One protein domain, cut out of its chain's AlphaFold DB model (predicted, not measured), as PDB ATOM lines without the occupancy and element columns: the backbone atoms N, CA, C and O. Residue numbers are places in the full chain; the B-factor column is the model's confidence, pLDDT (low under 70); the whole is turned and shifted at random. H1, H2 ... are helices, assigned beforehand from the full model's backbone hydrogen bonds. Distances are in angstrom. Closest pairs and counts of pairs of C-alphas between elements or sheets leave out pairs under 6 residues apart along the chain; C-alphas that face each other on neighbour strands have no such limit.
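Overview. This is residues 413 to 537 of the 1134 residues of an uncharacterized protein of Gilliamella apicola (UniProt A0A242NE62). Two long helices, H2 and H4, run side by side the same way, the shorter H3 packs slantwise on both, and H1 packs on H2 and H3 without reaching H4. Residues 522 to 537, the last part of H4 followed by the short H5, stick out from this body as an arm that adds to its length. The printed part has 125 residues with five named helices, H1 to H5 in order along the chain, and no named strand; the class is all helix. The whole is loose, with a radius of gyration of the C-alphas of 17.8 A, and elongated, spanning 61 by 40 by 24 A.

Arrangement. H1, residues 413 to 430, touches H2, residues 447 to 468, with residues 424 to 429 alone; the closest C-alphas, of Ala 428 and Lys 460, are 4.8 A apart, and the helices run opposite ways at a steep tilt of 57 degrees. H1 also touches H3, residues 478 to 489, the same way at a shallow tilt of 31 degrees, the closest C-alphas being those of Ile 424 and Glu 485, 6.6 A apart. H2 and H3 form a helical hairpin at a steep tilt of 41 degrees, with the C-alphas of Lys 456 and Ile 487 closest at 6.0 A. H4, residues 496 to 527, touches H2 the same way at a shallow tilt of 13 degrees, closest at the C-alphas of Cys 455 and Asn 503, 5.3 A apart. H4 touches H3 with residues 499 to 509 alone, opposite ways at a steep tilt of 46 degrees; the closest C-alphas, of Ile 487 and Leu 502, are 6.5 A apart. H1 and H4 are apart. H5, residues 530 to 537, is close to H4 but not clearly touching, with the closest C-alphas, of His 525 and Glu 531, 7.7 A apart. In H1, H2 and H4 every O i to N i+4 pair is within hydrogen-bond range; in H3 it is 7 of 8 and in H5 2 of 4.

Along the chain. H1 begins at C-alpha 413, (-19.013, -3.112, -24.053), and is 25.9 A long from first to last C-alpha. H2 is 31.5 A long and H3 16.2 A. H4, the longest helix, begins at C-alpha 496, (-4.014, -27.135, -5.608), and is 46.7 A long. H5, 11.5 A long, ends at C-alpha 537, (-51.680, 3.366, 9.608).

Size, cuts and confidence. The C-alphas farthest apart, of Thr 493 and Arg 537, are 62.7 A apart. The printed part has no cut. The link from H1 to H2, residues 431 to 446, is long. The mean pLDDT of the printed part is 78.0; 26 residues are under 70, among them 432 to 445 and 528 to 535.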
ATOM      1  N   ALA A 413     -19.545  -2.616 -25.317       70.50
ATOM      2  CA  ALA A 413     -19.013  -3.112 -24.053       70.50
ATOM      3  C   ALA A 413     -20.114  -3.707 -23.156       70.50
ATOM      4  O   ALA A 413     -19.904  -4.759 -22.562       70.50
ATOM      5  N   ASP A 414     -21.301  -3.097 -23.098       70.38
ATOM      6  CA  ASP A 414     -22.425  -3.622 -22.307       70.38
ATOM      7  C   ASP A 414     -22.948  -4.948 -22.864       70.38
ATOM      8  O   ASP A 414     -23.279  -5.848 -22.095       70.38
ATOM      9  N   LYS A 415     -22.951  -5.105 -24.196       69.69
ATOM     10  CA  LYS A 415     -23.293  -6.376 -24.855       69.69
ATOM     11  C   LYS A 415     -22.328  -7.491 -24.465       69.69
ATOM     12  O   LYS A 415     -22.767  -8.546 -24.021       69.69
ATOM     13  N   LEU A 416     -21.024  -7.222 -24.539       74.12
ATOM     14  CA  LEU A 416     -19.974  -8.149 -24.103       74.12
ATOM     15  C   LEU A 416     -20.120  -8.538 -22.624       74.12
ATOM     16  O   LEU A 416     -19.945  -9.705 -22.277       74.12
ATOM     17  N   LYS A 417     -20.476  -7.586 -21.753       79.00
ATOM     18  CA  LYS A 417     -20.751  -7.862 -20.334       79.00
ATOM     19  C   LYS A 417     -21.996  -8.734 -20.153       79.00
ATOM     20  O   LYS A 417     -21.937  -9.716 -19.422       79.00
ATOM     21  N   GLY A 418     -23.093  -8.426 -20.846       75.94
ATOM     22  CA  GLY A 418     -24.323  -9.225 -20.808       75.94
ATOM     23  C   GLY A 418     -24.122 -10.658 -21.308       75.94
ATOM     24  O   GLY A 418     -24.582 -11.608 -20.676       75.94
ATOM     25  N   GLU A 419     -23.364 -10.843 -22.391       77.94
ATOM     26  CA  GLU A 419     -23.015 -12.169 -22.914       77.94
ATOM     27  C   GLU A 419     -22.216 -13.000 -21.902       77.94
ATOM     28  O   GLU A 419     -22.483 -14.192 -21.737       77.94
ATOM     29  N   ARG A 420     -21.278 -12.379 -21.174       81.19
ATOM     30  CA  ARG A 420     -20.538 -13.043 -20.088       81.19
ATOM     31  C   ARG A 420     -21.452 -13.466 -18.948       81.19
ATOM     32  O   ARG A 420     -21.344 -14.603 -18.499       81.19
ATOM     33  N   VAL A 421     -22.390 -12.608 -18.539       82.12
ATOM     34  CA  VAL A 421     -23.394 -12.954 -17.517       82.12
ATOM     35  C   VAL A 421     -24.198 -14.180 -17.945       82.12
ATOM     36  O   VAL A 421     -24.308 -15.126 -17.170       82.12
ATOM     37  N   ILE A 422     -24.688 -14.227 -19.190       80.81
ATOM     38  CA  ILE A 422     -25.411 -15.400 -19.710       80.81
ATOM     39  C   ILE A 422     -24.535 -16.657 -19.672       80.81
ATOM     40  O   ILE A 422     -25.008 -17.720 -19.268       80.81
ATOM     41  N   ARG A 423     -23.265 -16.569 -20.088       82.75
ATOM     42  CA  ARG A 423     -22.353 -17.724 -20.058       82.75
ATOM     43  C   ARG A 423     -22.134 -18.237 -18.640       82.75
ATOM     44  O   ARG A 423     -22.282 -19.435 -18.422       82.75
ATOM     45  N   ILE A 424     -21.849 -17.345 -17.696       84.38
ATOM     46  CA  ILE A 424     -21.620 -17.680 -16.287       84.38
ATOM     47  C   ILE A 424     -22.872 -18.303 -15.662       84.38
ATOM     48  O   ILE A 424     -22.789 -19.349 -15.020       84.38
ATOM     49  N   VAL A 425     -24.047 -17.710 -15.896       83.50
ATOM     50  CA  VAL A 425     -25.331 -18.236 -15.406       83.50
ATOM     51  C   VAL A 425     -25.610 -19.626 -15.986       83.50
ATOM     52  O   VAL A 425     -25.998 -20.532 -15.250       83.50
ATOM     53  N   ASN A 426     -25.355 -19.838 -17.278       83.06
ATOM     54  CA  ASN A 426     -25.529 -21.147 -17.909       83.06
ATOM     55  C   ASN A 426     -24.530 -22.188 -17.382       83.06
ATOM     56  O   ASN A 426     -24.918 -23.324 -17.126       83.06
ATOM     57  N   GLN A 427     -23.266 -21.813 -17.168       84.00
ATOM     58  CA  GLN A 427     -22.259 -22.693 -16.563       84.00
ATOM     59  C   GLN A 427     -22.652 -23.103 -15.136       84.00
ATOM     60  O   GLN A 427     -22.591 -24.284 -14.801       84.00
ATOM     61  N   ALA A 428     -23.135 -22.158 -14.325       84.06
ATOM     62  CA  ALA A 428     -23.610 -22.427 -12.971       84.06
ATOM     63  C   ALA A 428     -24.863 -23.324 -12.945       84.06
ATOM     64  O   ALA A 428     -24.956 -24.224 -12.107       84.06
ATOM     65  N   LYS A 429     -25.809 -23.120 -13.874       82.44
ATOM     66  CA  LYS A 429     -27.008 -23.967 -14.020       82.44
ATOM     67  C   LYS A 429     -26.664 -25.391 -14.461       82.44
ATOM     68  O   LYS A 429     -27.232 -26.335 -13.920       82.44
ATOM     69  N   ASN A 430     -25.707 -25.543 -15.377       80.81
ATOM     70  CA  ASN A 430     -25.286 -26.841 -15.910       80.81
ATOM     71  C   ASN A 430     -24.367 -27.628 -14.959       80.81
ATOM     72  O   ASN A 430     -24.163 -28.824 -15.157       80.81
ATOM     73  N   PHE A 431     -23.811 -26.995 -13.921       80.19
ATOM     74  CA  PHE A 431     -23.012 -27.687 -12.913       80.19
ATOM     75  C   PHE A 431     -23.912 -28.422 -11.903       80.19
ATOM     76  O   PHE A 431     -24.504 -27.808 -11.010       80.19
ATOM     77  N   THR A 432     -24.008 -29.746 -12.037       67.69
ATOM     78  CA  THR A 432     -24.803 -30.642 -11.169       67.69
ATOM     79  C   THR A 432     -23.968 -31.726 -10.477       67.69
ATOM     80  O   THR A 432     -24.500 -32.475  -9.667       67.69
ATOM     81  N   ALA A 433     -22.667 -31.803 -10.775       61.22
ATOM     82  CA  ALA A 433     -21.802 -32.935 -10.435       61.22
ATOM     83  C   ALA A 433     -21.438 -33.065  -8.944       61.22
ATOM     84  O   ALA A 433     -20.902 -34.094  -8.540       61.22
ATOM     85  N   TYR A 434     -21.685 -32.036  -8.130       63.41
ATOM     86  CA  TYR A 434     -21.307 -32.025  -6.720       63.41
ATOM     87  C   TYR A 434     -22.204 -31.081  -5.928       63.41
ATOM     88  O   TYR A 434     -22.253 -29.893  -6.241       63.41
ATOM     89  N   ASP A 435     -22.881 -31.606  -4.908       64.44
ATOM     90  CA  ASP A 435     -23.557 -30.835  -3.865       64.44
ATOM     91  C   ASP A 435     -22.958 -31.268  -2.515       64.44
ATOM     92  O   ASP A 435     -23.113 -32.432  -2.136       64.44
ATOM     93  N   PRO A 436     -22.257 -30.381  -1.785       58.25
ATOM     94  CA  PRO A 436     -21.673 -30.709  -0.488       58.25
ATOM     95  C   PRO A 436     -22.722 -31.096   0.566       58.25
ATOM     96  O   PRO A 436     -22.351 -31.692   1.571       58.25
ATOM     97  N   ASN A 437     -24.006 -30.804   0.327       54.50
ATOM     98  CA  ASN A 437     -25.124 -31.161   1.199       54.50
ATOM     99  C   ASN A 437     -25.879 -32.425   0.740       54.50
ATOM    100  O   ASN A 437     -26.864 -32.803   1.376       54.50
ATOM    101  N   SER A 438     -25.462 -33.066  -0.361       52.88
ATOM    102  CA  SER A 438     -26.047 -34.333  -0.815       52.88
ATOM    103  C   SER A 438     -25.503 -35.504   0.015       52.88
ATOM    104  O   SER A 438     -24.283 -35.638   0.126       52.88
ATOM    105  N   PRO A 439     -26.369 -36.387   0.554       47.72
ATOM    106  CA  PRO A 439     -25.945 -37.560   1.324       47.72
ATOM    107  C   PRO A 439     -25.237 -38.626   0.466       47.72
ATOM    108  O   PRO A 439     -24.521 -39.469   0.993       47.72
ATOM    109  N   TYR A 440     -25.369 -38.561  -0.864       46.88
ATOM    110  CA  TYR A 440     -24.754 -39.494  -1.815       46.88
ATOM    111  C   TYR A 440     -23.496 -38.897  -2.456       46.88
ATOM    112  O   TYR A 440     -23.416 -38.755  -3.680       46.88
ATOM    113  N   GLN A 441     -22.505 -38.503  -1.654       55.00
ATOM    114  CA  GLN A 441     -21.195 -38.183  -2.225       55.00
ATOM    115  C   GLN A 441     -20.577 -39.461  -2.790       55.00
ATOM    116  O   GLN A 441     -20.508 -40.481  -2.108       55.00
ATOM    117  N   THR A 442     -20.112 -39.422  -4.037       56.25
ATOM    118  CA  THR A 442     -19.395 -40.546  -4.638       56.25
ATOM    119  C   THR A 442     -18.115 -40.813  -3.831       56.25
ATOM    120  O   THR A 442     -17.218 -39.965  -3.817       56.25
ATOM    121  N   PRO A 443     -17.971 -41.985  -3.176       52.16
ATOM    122  CA  PRO A 443     -16.834 -42.275  -2.293       52.16
ATOM    123  C   PRO A 443     -15.493 -42.402  -3.040       52.16
ATOM    124  O   PRO A 443     -14.447 -42.554  -2.417       52.16
ATOM    125  N   TYR A 444     -15.515 -42.302  -4.372       56.28
ATOM    126  CA  TYR A 444     -14.377 -42.481  -5.272       56.28
ATOM    127  C   TYR A 444     -13.733 -41.168  -5.756       56.28
ATOM    128  O   TYR A 444     -12.838 -41.221  -6.595       56.28
ATOM    129  N   LEU A 445     -14.168 -39.995  -5.272       69.94
ATOM    130  CA  LEU A 445     -13.538 -38.717  -5.635       69.94
ATOM    131  C   LEU A 445     -12.210 -38.530  -4.891       69.94
ATOM    132  O   LEU A 445     -12.164 -38.576  -3.658       69.94
ATOM    133  N   SER A 446     -11.148 -38.244  -5.640       77.44
ATOM    134  CA  SER A 446      -9.865 -37.823  -5.077       77.44
ATOM    135  C   SER A 446      -9.987 -36.490  -4.327       77.44
ATOM    136  O   SER A 446     -10.873 -35.673  -4.592       77.44
ATOM    137  N   ASP A 447      -9.069 -36.226  -3.395       73.94
ATOM    138  CA  ASP A 447      -9.056 -34.968  -2.631       73.94
ATOM    139  C   ASP A 447      -8.955 -33.728  -3.534       73.94
ATOM    140  O   ASP A 447      -9.533 -32.683  -3.232       73.94
ATOM    141  N   LEU A 448      -8.264 -33.843  -4.673       78.44
ATOM    142  CA  LEU A 448      -8.160 -32.764  -5.654       78.44
ATOM    143  C   LEU A 448      -9.492 -32.528  -6.382       78.44
ATOM    144  O   LEU A 448      -9.914 -31.383  -6.532       78.44
ATOM    145  N   GLU A 449     -10.186 -33.597  -6.777       79.81
ATOM    146  CA  GLU A 449     -11.520 -33.527  -7.387       79.81
ATOM    147  C   GLU A 449     -12.555 -32.909  -6.448       79.81
ATOM    148  O   GLU A 449     -13.373 -32.091  -6.878       79.81
ATOM    149  N   LYS A 450     -12.497 -33.240  -5.152       77.94
ATOM    150  CA  LYS A 450     -13.348 -32.624  -4.125       77.94
ATOM    151  C   LYS A 450     -13.119 -31.116  -4.037       77.94
ATOM    152  O   LYS A 450     -14.087 -30.357  -4.030       77.94
ATOM    153  N   HIS A 451     -11.862 -30.667  -4.047       81.12
ATOM    154  CA  HIS A 451     -11.531 -29.236  -3.993       81.12
ATOM    155  C   HIS A 451     -11.967 -28.474  -5.247       81.12
ATOM    156  O   HIS A 451     -12.537 -27.387  -5.129       81.12
ATOM    157  N   VAL A 452     -11.772 -29.046  -6.442       84.56
ATOM    158  CA  VAL A 452     -12.259 -28.460  -7.707       84.56
ATOM    159  C   VAL A 452     -13.782 -28.317  -7.686       84.56
ATOM    160  O   VAL A 452     -14.321 -27.254  -8.005       84.56
ATOM    161  N   ASN A 453     -14.488 -29.371  -7.277       84.00
ATOM    162  CA  ASN A 453     -15.943 -29.393  -7.264       84.00
ATOM    163  C   ASN A 453     -16.551 -28.465  -6.202       84.00
ATOM    164  O   ASN A 453     -17.535 -27.778  -6.485       84.00
ATOM    165  N   LEU A 454     -15.945 -28.374  -5.014       83.62
ATOM    166  CA  LEU A 454     -16.349 -27.430  -3.973       83.62
ATOM    167  C   LEU A 454     -16.162 -25.975  -4.427       83.62
ATOM    168  O   LEU A 454     -17.043 -25.143  -4.217       83.62
ATOM    169  N   CYS A 455     -15.053 -25.674  -5.109       85.94
ATOM    170  CA  CYS A 455     -14.798 -24.347  -5.665       85.94
ATOM    171  C   CYS A 455     -15.861 -23.955  -6.713       85.94
ATOM    172  O   CYS A 455     -16.444 -22.869  -6.636       85.94
ATOM    173  N   LYS A 456     -16.208 -24.867  -7.633       88.38
ATOM    174  CA  LYS A 456     -17.293 -24.670  -8.617       88.38
ATOM    175  C   LYS A 456     -18.672 -24.530  -7.966       88.38
ATOM    176  O   LYS A 456     -19.484 -23.718  -8.417       88.38
ATOM    177  N   TRP A 457     -18.937 -25.262  -6.884       84.88
ATOM    178  CA  TRP A 457     -20.172 -25.121  -6.110       84.88
ATOM    179  C   TRP A 457     -20.283 -23.750  -5.438       84.88
ATOM    180  O   TRP A 457     -21.336 -23.115  -5.506       84.88
ATOM    181  N   ASN A 458     -19.196 -23.247  -4.851       86.44
ATOM    182  CA  ASN A 458     -19.167 -21.914  -4.249       86.44
ATOM    183  C   ASN A 458     -19.416 -20.815  -5.294       86.44
ATOM    184  O   ASN A 458     -20.189 -19.888  -5.031       86.44
ATOM    185  N   ALA A 459     -18.863 -20.959  -6.503       87.19
ATOM    186  CA  ALA A 459     -19.166 -20.073  -7.628       87.19
ATOM    187  C   ALA A 459     -20.645 -20.151  -8.049       87.19
ATOM    188  O   ALA A 459     -21.292 -19.118  -8.219       87.19
ATOM    189  N   LYS A 460     -21.236 -21.352  -8.129       88.00
ATOM    190  CA  LYS A 460     -22.682 -21.527  -8.372       88.00
ATOM    191  C   LYS A 460     -23.536 -20.872  -7.280       88.00
ATOM    192  O   LYS A 460     -24.516 -20.189  -7.579       88.00
ATOM    193  N   ALA A 461     -23.165 -21.037  -6.012       84.81
ATOM    194  CA  ALA A 461     -23.857 -20.428  -4.882       84.81
ATOM    195  C   ALA A 461     -23.760 -18.892  -4.895       84.81
ATOM    196  O   ALA A 461     -24.711 -18.221  -4.487       84.81
ATOM    197  N   LEU A 462     -22.642 -18.334  -5.370       87.00
ATOM    198  CA  LEU A 462     -22.462 -16.900  -5.596       87.00
ATOM    199  C   LEU A 462     -23.364 -16.390  -6.731       87.00
ATOM    200  O   LEU A 462     -24.067 -15.399  -6.547       87.00
ATOM    201  N   VAL A 463     -23.426 -17.095  -7.865       85.81
ATOM    202  CA  VAL A 463     -24.331 -16.747  -8.978       85.81
ATOM    203  C   VAL A 463     -25.793 -16.743  -8.509       85.81
ATOM    204  O   VAL A 463     -26.484 -15.735  -8.658       85.81
ATOM    205  N   ASN A 464     -26.232 -17.795  -7.812       83.88
ATOM    206  CA  ASN A 464     -27.579 -17.872  -7.229       83.88
ATOM    207  C   ASN A 464     -27.859 -16.748  -6.215       83.88
ATOM    208  O   ASN A 464     -28.989 -16.267  -6.104       83.88
ATOM    209  N   PHE A 465     -26.847 -16.333  -5.449       84.44
ATOM    210  CA  PHE A 465     -26.962 -15.207  -4.526       84.44
ATOM    211  C   PHE A 465     -27.210 -13.892  -5.281       84.44
ATOM    212  O   PHE A 465     -28.116 -13.141  -4.915       84.44
ATOM    213  N   THR A 466     -26.475 -13.630  -6.365       81.56
ATOM    214  CA  THR A 466     -26.658 -12.405  -7.165       81.56
ATOM    215  C   THR A 466     -28.005 -12.349  -7.894       81.56
ATOM    216  O   THR A 466     -28.615 -11.277  -7.957       81.56
ATOM    217  N   GLU A 467     -28.529 -13.494  -8.352       76.81
ATOM    218  CA  GLU A 467     -29.878 -13.615  -8.931       76.81
ATOM    219  C   GLU A 467     -30.987 -13.303  -7.912       76.81
ATOM    220  O   GLU A 467     -32.054 -12.813  -8.280       76.81
ATOM    221  N   LYS A 468     -30.753 -13.548  -6.620       76.19
ATOM    222  CA  LYS A 468     -31.734 -13.271  -5.560       76.19
ATOM    223  C   LYS A 468     -31.678 -11.840  -5.019       76.19
ATOM    224  O   LYS A 468     -32.604 -11.454  -4.315       76.19
ATOM    225  N   ASN A 469     -30.645 -11.061  -5.354       74.56
ATOM    226  CA  ASN A 469     -30.350  -9.770  -4.713       74.56
ATOM    227  C   ASN A 469     -30.085  -8.602  -5.689       74.56
ATOM    228  O   ASN A 469     -29.474  -7.616  -5.298       74.56
ATOM    229  N   TYR A 470     -30.541  -8.682  -6.949       68.62
ATOM    230  CA  TYR A 470     -30.389  -7.608  -7.960       68.62
ATOM    231  C   TYR A 470     -28.925  -7.244  -8.297       68.62
ATOM    232  O   TYR A 470     -28.604  -6.111  -8.634       68.62
ATOM    233  N   LEU A 471     -28.010  -8.216  -8.258       75.00
ATOM    234  CA  LEU A 471     -26.587  -7.991  -8.574       75.00
ATOM    235  C   LEU A 471     -26.135  -8.757  -9.822       75.00
ATOM    236  O   LEU A 471     -24.945  -8.916 -10.070       75.00
ATOM    237  N   LEU A 472     -27.087  -9.222 -10.635       78.19
ATOM    238  CA  LEU A 472     -26.816 -10.063 -11.801       78.19
ATOM    239  C   LEU A 472     -25.948  -9.354 -12.855       78.19
ATOM    240  O   LEU A 472     -25.086  -9.974 -13.468       78.19
ATOM    241  N   LYS A 473     -26.132  -8.038 -13.023       79.50
ATOM    242  CA  LYS A 473     -25.314  -7.207 -13.918       79.50
ATOM    243  C   LYS A 473     -23.861  -7.096 -13.442       79.50
ATOM    244  O   LYS A 473     -22.962  -7.020 -14.278       79.50
ATOM    245  N   GLU A 474     -23.634  -7.104 -12.128       82.38
ATOM    246  CA  GLU A 474     -22.293  -6.997 -11.547       82.38
ATOM    247  C   GLU A 474     -21.447  -8.207 -11.951       82.38
ATOM    248  O   GLU A 474     -20.285  -8.035 -12.284       82.38
ATOM    249  N   LEU A 475     -22.027  -9.411 -12.074       82.19
ATOM    250  CA  LEU A 475     -21.298 -10.602 -12.544       82.19
ATOM    251  C   LEU A 475     -20.616 -10.424 -13.912       82.19
ATOM    252  O   LEU A 475     -19.682 -11.160 -14.221       82.19
ATOM    253  N   GLY A 476     -21.079  -9.478 -14.733       78.06
ATOM    254  CA  GLY A 476     -20.501  -9.172 -16.041       78.06
ATOM    255  C   GLY A 476     -19.263  -8.278 -15.989       78.06
ATOM    256  O   GLY A 476     -18.630  -8.076 -17.023       78.06
ATOM    257  N   GLU A 477     -18.916  -7.715 -14.828       85.75
ATOM    258  CA  GLU A 477     -17.693  -6.929 -14.660       85.75
ATOM    259  C   GLU A 477     -16.449  -7.798 -14.856       85.75
ATOM    260  O   GLU A 477     -16.386  -8.924 -14.369       85.75
ATOM    261  N   ASP A 478     -15.433  -7.259 -15.541       81.62
ATOM    262  CA  ASP A 478     -14.235  -8.008 -15.949       81.62
ATOM    263  C   ASP A 478     -13.578  -8.758 -14.777       81.62
ATOM    264  O   ASP A 478     -13.177  -9.914 -14.921       81.62
ATOM    265  N   ARG A 479     -13.528  -8.122 -13.598       85.38
ATOM    266  CA  ARG A 479     -12.960  -8.689 -12.367       85.38
ATOM    267  C   ARG A 479     -13.730  -9.919 -11.880       85.38
ATOM    268  O   ARG A 479     -13.101 -10.902 -11.517       85.38
ATOM    269  N   TYR A 480     -15.060  -9.877 -11.856       86.50
ATOM    270  CA  TYR A 480     -15.874 -10.986 -11.344       86.50
ATOM    271  C   TYR A 480     -16.060 -12.078 -12.395       86.50
ATOM    272  O   TYR A 480     -15.943 -13.261 -12.079       86.50
ATOM    273  N   ALA A 481     -16.276 -11.678 -13.649       84.69
ATOM    274  CA  ALA A 481     -16.482 -12.593 -14.756       84.69
ATOM    275  C   ALA A 481     -15.262 -13.489 -14.998       84.69
ATOM    276  O   ALA A 481     -15.423 -14.696 -15.132       84.69
ATOM    277  N   SER A 482     -14.050 -12.918 -15.005       86.25
ATOM    278  CA  SER A 482     -12.811 -13.684 -15.219       86.25
ATOM    279  C   SER A 482     -12.597 -14.750 -14.145       86.25
ATOM    280  O   SER A 482     -12.386 -15.912 -14.474       86.25
ATOM    281  N   ILE A 483     -12.751 -14.385 -12.871       88.00
ATOM    282  CA  ILE A 483     -12.563 -15.301 -11.737       88.00
ATOM    283  C   ILE A 483     -13.581 -16.448 -11.783       88.00
ATOM    284  O   ILE A 483     -13.214 -17.603 -11.587       88.00
ATOM    285  N   ILE A 484     -14.852 -16.158 -12.077       86.94
ATOM    286  CA  ILE A 484     -15.893 -17.193 -12.147       86.94
ATOM    287  C   ILE A 484     -15.708 -18.091 -13.378       86.94
ATOM    288  O   ILE A 484     -15.825 -19.312 -13.265       86.94
ATOM    289  N   GLU A 485     -15.380 -17.520 -14.542       87.25
ATOM    290  CA  GLU A 485     -15.076 -18.296 -15.749       87.25
ATOM    291  C   GLU A 485     -13.854 -19.210 -15.535       87.25
ATOM    292  O   GLU A 485     -13.878 -20.362 -15.970       87.25
ATOM    293  N   ASP A 486     -12.815 -18.744 -14.837       89.56
ATOM    294  CA  ASP A 486     -11.618 -19.539 -14.537       89.56
ATOM    295  C   ASP A 486     -11.902 -20.656 -13.523       89.56
ATOM    296  O   ASP A 486     -11.442 -21.782 -13.714       89.56
ATOM    297  N   ILE A 487     -12.764 -20.414 -12.525       89.31
ATOM    298  CA  ILE A 487     -13.256 -21.470 -11.624       89.31
ATOM    299  C   ILE A 487     -13.967 -22.577 -12.412       89.31
ATOM    300  O   ILE A 487     -13.724 -23.764 -12.179       89.31
ATOM    301  N   PHE A 488     -14.824 -22.227 -13.376       86.69
ATOM    302  CA  PHE A 488     -15.527 -23.233 -14.176       86.69
ATOM    303  C   PHE A 488     -14.613 -23.985 -15.163       86.69
ATOM    304  O   PHE A 488     -14.954 -25.113 -15.533       86.69
ATOM    305  N   LYS A 489     -13.438 -23.437 -15.515       89.06
ATOM    306  CA  LYS A 489     -12.398 -24.111 -16.324       89.06
ATOM    307  C   LYS A 489     -11.514 -25.084 -15.535       89.06
ATOM    308  O   LYS A 489     -10.860 -25.912 -16.168       89.06
ATOM    309  N   LEU A 490     -11.495 -25.015 -14.199       87.62
ATOM    310  CA  LEU A 490     -10.708 -25.933 -13.364       87.62
ATOM    311  C   LEU A 490     -11.024 -27.399 -13.694       87.62
ATOM    312  O   LEU A 490     -12.182 -27.767 -13.912       87.62
ATOM    313  N   ASN A 491     -10.000 -28.245 -13.708       84.44
ATOM    314  CA  ASN A 491     -10.125 -29.675 -13.969       84.44
ATOM    315  C   ASN A 491      -9.228 -30.474 -13.008       84.44
ATOM    316  O   ASN A 491      -8.498 -29.905 -12.198       84.44
ATOM    317  N   ASN A 492      -9.246 -31.801 -13.117       77.81
ATOM    318  CA  ASN A 492      -8.533 -32.685 -12.183       77.81
ATOM    319  C   ASN A 492      -7.003 -32.692 -12.394       77.81
ATOM    320  O   ASN A 492      -6.298 -33.444 -11.733       77.81
ATOM    321  N   THR A 493      -6.488 -31.858 -13.304       79.38
ATOM    322  CA  THR A 493      -5.051 -31.624 -13.531       79.38
ATOM    323  C   THR A 493      -4.582 -30.249 -13.032       79.38
ATOM    324  O   THR A 493      -3.391 -29.954 -13.095       79.38
ATOM    325  N   SER A 494      -5.490 -29.409 -12.516       84.81
ATOM    326  CA  SER A 494      -5.173 -28.080 -11.979       84.81
ATOM    327  C   SER A 494      -4.379 -28.153 -10.668       84.81
ATOM    328  O   SER A 494      -4.593 -29.034  -9.833       84.81
ATOM    329  N   HIS A 495      -3.473 -27.195 -10.443       85.69
ATOM    330  CA  HIS A 495      -2.665 -27.157  -9.223       85.69
ATOM    331  C   HIS A 495      -3.495 -26.734  -8.002       85.69
ATOM    332  O   HIS A 495      -4.246 -25.761  -8.042       85.69
ATOM    333  N   ARG A 496      -3.289 -27.406  -6.864       79.62
ATOM    334  CA  ARG A 496      -4.014 -27.135  -5.608       79.62
ATOM    335  C   ARG A 496      -3.956 -25.667  -5.161       79.62
ATOM    336  O   ARG A 496      -4.980 -25.109  -4.781       79.62
ATOM    337  N   ASN A 497      -2.793 -25.026  -5.286       83.62
ATOM    338  CA  ASN A 497      -2.609 -23.616  -4.921       83.62
ATOM    339  C   ASN A 497      -3.462 -22.663  -5.778       83.62
ATOM    340  O   ASN A 497      -3.887 -21.611  -5.306       83.62
ATOM    341  N   GLU A 498      -3.717 -23.019  -7.038       87.75
ATOM    342  CA  GLU A 498      -4.560 -22.242  -7.949       87.75
ATOM    343  C   GLU A 498      -6.043 -22.366  -7.571       87.75
ATOM    344  O   GLU A 498      -6.750 -21.360  -7.510       87.75
ATOM    345  N   ILE A 499      -6.488 -23.578  -7.217       86.38
ATOM    346  CA  ILE A 499      -7.857 -23.861  -6.756       86.38
ATOM    347  C   ILE A 499      -8.161 -23.091  -5.463       86.38
ATOM    348  O   ILE A 499      -9.187 -22.416  -5.366       86.38
ATOM    349  N   GLU A 500      -7.260 -23.139  -4.476       84.62
ATOM    350  CA  GLU A 500      -7.429 -22.424  -3.204       84.62
ATOM    351  C   GLU A 500      -7.440 -20.901  -3.404       84.62
ATOM    352  O   GLU A 500      -8.276 -20.201  -2.822       84.62
ATOM    353  N   LYS A 501      -6.578 -20.377  -4.287       91.00
ATOM    354  CA  LYS A 501      -6.555 -18.952  -4.646       91.00
ATOM    355  C   LYS A 501      -7.888 -18.499  -5.248       91.00
ATOM    356  O   LYS A 501      -8.440 -17.496  -4.794       91.00
ATOM    357  N   LEU A 502      -8.410 -19.229  -6.234       90.25
ATOM    358  CA  LEU A 502      -9.676 -18.899  -6.893       90.25
ATOM    359  C   LEU A 502     -10.875 -19.034  -5.939       90.25
ATOM    360  O   LEU A 502     -11.760 -18.178  -5.939       90.25
ATOM    361  N   ASN A 503     -10.880 -20.041  -5.061       88.25
ATOM    362  CA  ASN A 503     -11.925 -20.213  -4.050       88.25
ATOM    363  C   ASN A 503     -11.952 -19.049  -3.041       88.25
ATOM    364  O   ASN A 503     -13.015 -18.506  -2.741       88.25
ATOM    365  N   ASN A 504     -10.784 -18.611  -2.564       87.81
ATOM    366  CA  ASN A 504     -10.678 -17.457  -1.668       87.81
ATOM    367  C   ASN A 504     -11.134 -16.164  -2.355       87.81
ATOM    368  O   ASN A 504     -11.855 -15.364  -1.758       87.81
ATOM    369  N   GLN A 505     -10.772 -15.975  -3.627       89.69
ATOM    370  CA  GLN A 505     -11.250 -14.846  -4.423       89.69
ATOM    371  C   GLN A 505     -12.776 -14.877  -4.605       89.69
ATOM    372  O   GLN A 505     -13.420 -13.843  -4.445       89.69
ATOM    373  N   CYS A 506     -13.370 -16.049  -4.848       87.81
ATOM    374  CA  CYS A 506     -14.823 -16.222  -4.926       87.81
ATOM    375  C   CYS A 506     -15.530 -15.830  -3.616       87.81
ATOM    376  O   CYS A 506     -16.550 -15.138  -3.642       87.81
ATOM    377  N   SER A 507     -14.974 -16.215  -2.465       84.19
ATOM    378  CA  SER A 507     -15.500 -15.838  -1.143       84.19
ATOM    379  C   SER A 507     -15.396 -14.333  -0.872       84.19
ATOM    380  O   SER A 507     -16.330 -13.735  -0.341       84.19
ATOM    381  N   LEU A 508     -14.299 -13.688  -1.281       87.69
ATOM    382  CA  LEU A 508     -14.142 -12.233  -1.154       87.69
ATOM    383  C   LEU A 508     -15.169 -11.472  -2.004       87.69
ATOM    384  O   LEU A 508     -15.777 -10.520  -1.515       87.69
ATOM    385  N   ILE A 509     -15.411 -11.924  -3.241       88.69
ATOM    386  CA  ILE A 509     -16.446 -11.353  -4.118       88.69
ATOM    387  C   ILE A 509     -17.829 -11.496  -3.476       88.69
ATOM    388  O   ILE A 509     -18.623 -10.557  -3.506       88.69
ATOM    389  N   ARG A 510     -18.118 -12.645  -2.852       85.31
ATOM    390  CA  ARG A 510     -19.385 -12.866  -2.146       85.31
ATOM    391  C   ARG A 510     -19.621 -11.834  -1.045       85.31
ATOM    392  O   ARG A 510     -20.681 -11.218  -1.022       85.31
ATOM    393  N   ASN A 511     -18.630 -11.610  -0.186       85.19
ATOM    394  CA  ASN A 511     -18.735 -10.640   0.905       85.19
ATOM    395  C   ASN A 511     -18.943  -9.208   0.376       85.19
ATOM    396  O   ASN A 511     -19.763  -8.462   0.911       85.19
ATOM    397  N   GLU A 512     -18.244  -8.832  -0.701       86.75
ATOM    398  CA  GLU A 512     -18.389  -7.520  -1.345       86.75
ATOM    399  C   GLU A 512     -19.812  -7.313  -1.902       86.75
ATOM    400  O   GLU A 512     -20.442  -6.275  -1.674       86.75
ATOM    401  N   LEU A 513     -20.361  -8.327  -2.576       84.50
ATOM    402  CA  LEU A 513     -21.716  -8.289  -3.127       84.50
ATOM    403  C   LEU A 513     -22.800  -8.354  -2.038       84.50
ATOM    404  O   LEU A 513     -23.844  -7.726  -2.191       84.50
ATOM    405  N   GLU A 514     -22.563  -9.027  -0.911       81.81
ATOM    406  CA  GLU A 514     -23.479  -9.027   0.240       81.81
ATOM    407  C   GLU A 514     -23.642  -7.634   0.864       81.81
ATOM    408  O   GLU A 514     -24.757  -7.231   1.205       81.81
ATOM    409  N   VAL A 515     -22.560  -6.856   0.957       83.44
ATOM    410  CA  VAL A 515     -22.621  -5.462   1.423       83.44
ATOM    411  C   VAL A 515     -23.386  -4.586   0.426       83.44
ATOM    412  O   VAL A 515     -24.263  -3.817   0.833       83.44
ATOM    413  N   LYS A 516     -23.126  -4.735  -0.884       81.88
ATOM    414  CA  LYS A 516     -23.872  -4.010  -1.931       81.88
ATOM    415  C   LYS A 516     -25.369  -4.357  -1.928       81.88
ATOM    416  O   LYS A 516     -26.192  -3.452  -2.057       81.88
ATOM    417  N   ALA A 517     -25.728  -5.630  -1.738       79.31
ATOM    418  CA  ALA A 517     -27.119  -6.089  -1.667       79.31
ATOM    419  C   ALA A 517     -27.885  -5.407  -0.523       79.31
ATOM    420  O   ALA A 517     -28.962  -4.853  -0.746       79.31
ATOM    421  N   LYS A 518     -27.289  -5.365   0.676       79.56
ATOM    422  CA  LYS A 518     -27.869  -4.684   1.847       79.56
ATOM    423  C   LYS A 518     -28.048  -3.182   1.608       79.56
ATOM    424  O   LYS A 518     -29.082  -2.619   1.960       79.56
ATOM    425  N   GLY A 519     -27.067  -2.534   0.974       80.19
ATOM    426  CA  GLY A 519     -27.164  -1.119   0.602       80.19
ATOM    427  C   GLY A 519     -28.295  -0.835  -0.394       80.19
ATOM    428  O   GLY A 519     -29.015   0.156  -0.254       80.19
ATOM    429  N   TYR A 520     -28.493  -1.721  -1.374       79.06
ATOM    430  CA  TYR A 520     -29.574  -1.608  -2.355       79.06
ATOM    431  C   TYR A 520     -30.962  -1.804  -1.730       79.06
ATOM    432  O   TYR A 520     -31.863  -1.006  -1.991       79.06
ATOM    433  N   GLU A 521     -31.129  -2.824  -0.885       75.12
ATOM    434  CA  GLU A 521     -32.373  -3.091  -0.152       75.12
ATOM    435  C   GLU A 521     -32.781  -1.885   0.704       75.12
ATOM    436  O   GLU A 521     -33.897  -1.376   0.568       75.12
ATOM    437  N   ALA A 522     -31.847  -1.335   1.488       75.50
ATOM    438  CA  ALA A 522     -32.087  -0.142   2.298       75.50
ATOM    439  C   ALA A 522     -32.496   1.078   1.446       75.50
ATOM    440  O   ALA A 522     -33.455   1.781   1.775       75.50
ATOM    441  N   SER A 523     -31.820   1.313   0.315       78.88
ATOM    442  CA  SER A 523     -32.149   2.414  -0.602       78.88
ATOM    443  C   SER A 523     -33.530   2.247  -1.251       78.88
ATOM    444  O   SER A 523     -34.284   3.218  -1.378       78.88
ATOM    445  N   TRP A 524     -33.896   1.020  -1.631       76.75
ATOM    446  CA  TRP A 524     -35.204   0.714  -2.205       76.75
ATOM    447  C   TRP A 524     -36.325   0.936  -1.185       76.75
ATOM    448  O   TRP A 524     -37.318   1.589  -1.512       76.75
ATOM    449  N   HIS A 525     -36.159   0.473   0.055       68.88
ATOM    450  CA  HIS A 525     -37.131   0.698   1.128       68.88
ATOM    451  C   HIS A 525     -37.298   2.189   1.463       68.88
ATOM    452  O   HIS A 525     -38.431   2.673   1.544       68.88
ATOM    453  N   ALA A 526     -36.197   2.948   1.539       73.69
ATOM    454  CA  ALA A 526     -36.232   4.396   1.760       73.69
ATOM    455  C   ALA A 526     -36.967   5.144   0.632       73.69
ATOM    456  O   ALA A 526     -37.816   5.997   0.889       73.69
ATOM    457  N   LYS A 527     -36.704   4.787  -0.632       76.81
ATOM    458  CA  LYS A 527     -37.358   5.399  -1.800       76.81
ATOM    459  C   LYS A 527     -38.857   5.092  -1.874       76.81
ATOM    460  O   LYS A 527     -39.625   5.936  -2.330       76.81
ATOM    461  N   ASN A 528     -39.271   3.903  -1.434       68.88
ATOM    462  CA  ASN A 528     -40.667   3.458  -1.461       68.88
ATOM    463  C   ASN A 528     -41.439   3.757  -0.160       68.88
ATOM    464  O   ASN A 528     -42.603   3.377  -0.055       68.88
ATOM    465  N   LYS A 529     -40.828   4.461   0.809       65.38
ATOM    466  CA  LYS A 529     -41.469   4.947   2.050       65.38
ATOM    467  C   LYS A 529     -42.151   3.850   2.881       65.38
ATOM    468  O   LYS A 529     -43.190   4.066   3.503       65.38
ATOM    469  N   THR A 530     -41.565   2.657   2.897       58.78
ATOM    470  CA  THR A 530     -42.189   1.453   3.465       58.78
ATOM    471  C   THR A 530     -42.371   1.511   4.984       58.78
ATOM    472  O   THR A 530     -43.376   1.024   5.493       58.78
ATOM    473  N   GLU A 531     -41.455   2.162   5.706       52.81
ATOM    474  CA  GLU A 531     -41.561   2.379   7.160       52.81
ATOM    475  C   GLU A 531     -42.564   3.495   7.515       52.81
ATOM    476  O   GLU A 531     -43.277   3.401   8.515       52.81
ATOM    477  N   GLU A 532     -42.709   4.517   6.659       58.81
ATOM    478  CA  GLU A 532     -43.693   5.595   6.851       58.81
ATOM    479  C   GLU A 532     -45.143   5.081   6.747       58.81
ATOM    480  O   GLU A 532     -46.040   5.646   7.373       58.81
ATOM    481  N   SER A 533     -45.388   4.013   5.974       60.00
ATOM    482  CA  SER A 533     -46.717   3.416   5.760       60.00
ATOM    483  C   SER A 533     -47.295   2.777   7.029       60.00
ATOM    484  O   SER A 533     -48.419   3.109   7.422       60.00
ATOM    485  N   GLY A 534     -46.526   1.919   7.704       63.09
ATOM    486  CA  GLY A 534     -46.984   1.204   8.900       63.09
ATOM    487  C   GLY A 534     -47.244   2.167  10.054       63.09
ATOM    488  O   GLY A 534     -48.283   2.102  10.711       63.09
ATOM    489  N   GLU A 535     -46.356   3.151  10.214       69.88
ATOM    490  CA  GLU A 535     -46.513   4.230  11.186       69.88
ATOM    491  C   GLU A 535     -47.736   5.104  10.871       69.88
ATOM    492  O   GLU A 535     -48.522   5.438  11.756       69.88
ATOM    493  N   LYS A 536     -47.961   5.447   9.594       72.75
ATOM    494  CA  LYS A 536     -49.134   6.225   9.167       72.75
ATOM    495  C   LYS A 536     -50.447   5.488   9.435       72.75
ATOM    496  O   LYS A 536     -51.415   6.141   9.820       72.75
ATOM    497  N   ARG A 537     -50.495   4.164   9.259       67.81
ATOM    498  CA  ARG A 537     -51.680   3.366   9.608       67.81
ATOM    499  C   ARG A 537     -51.876   3.262  11.111       67.81
ATOM    500  O   ARG A 537     -52.990   3.476  11.573       67.81
TER     501      ARG A 537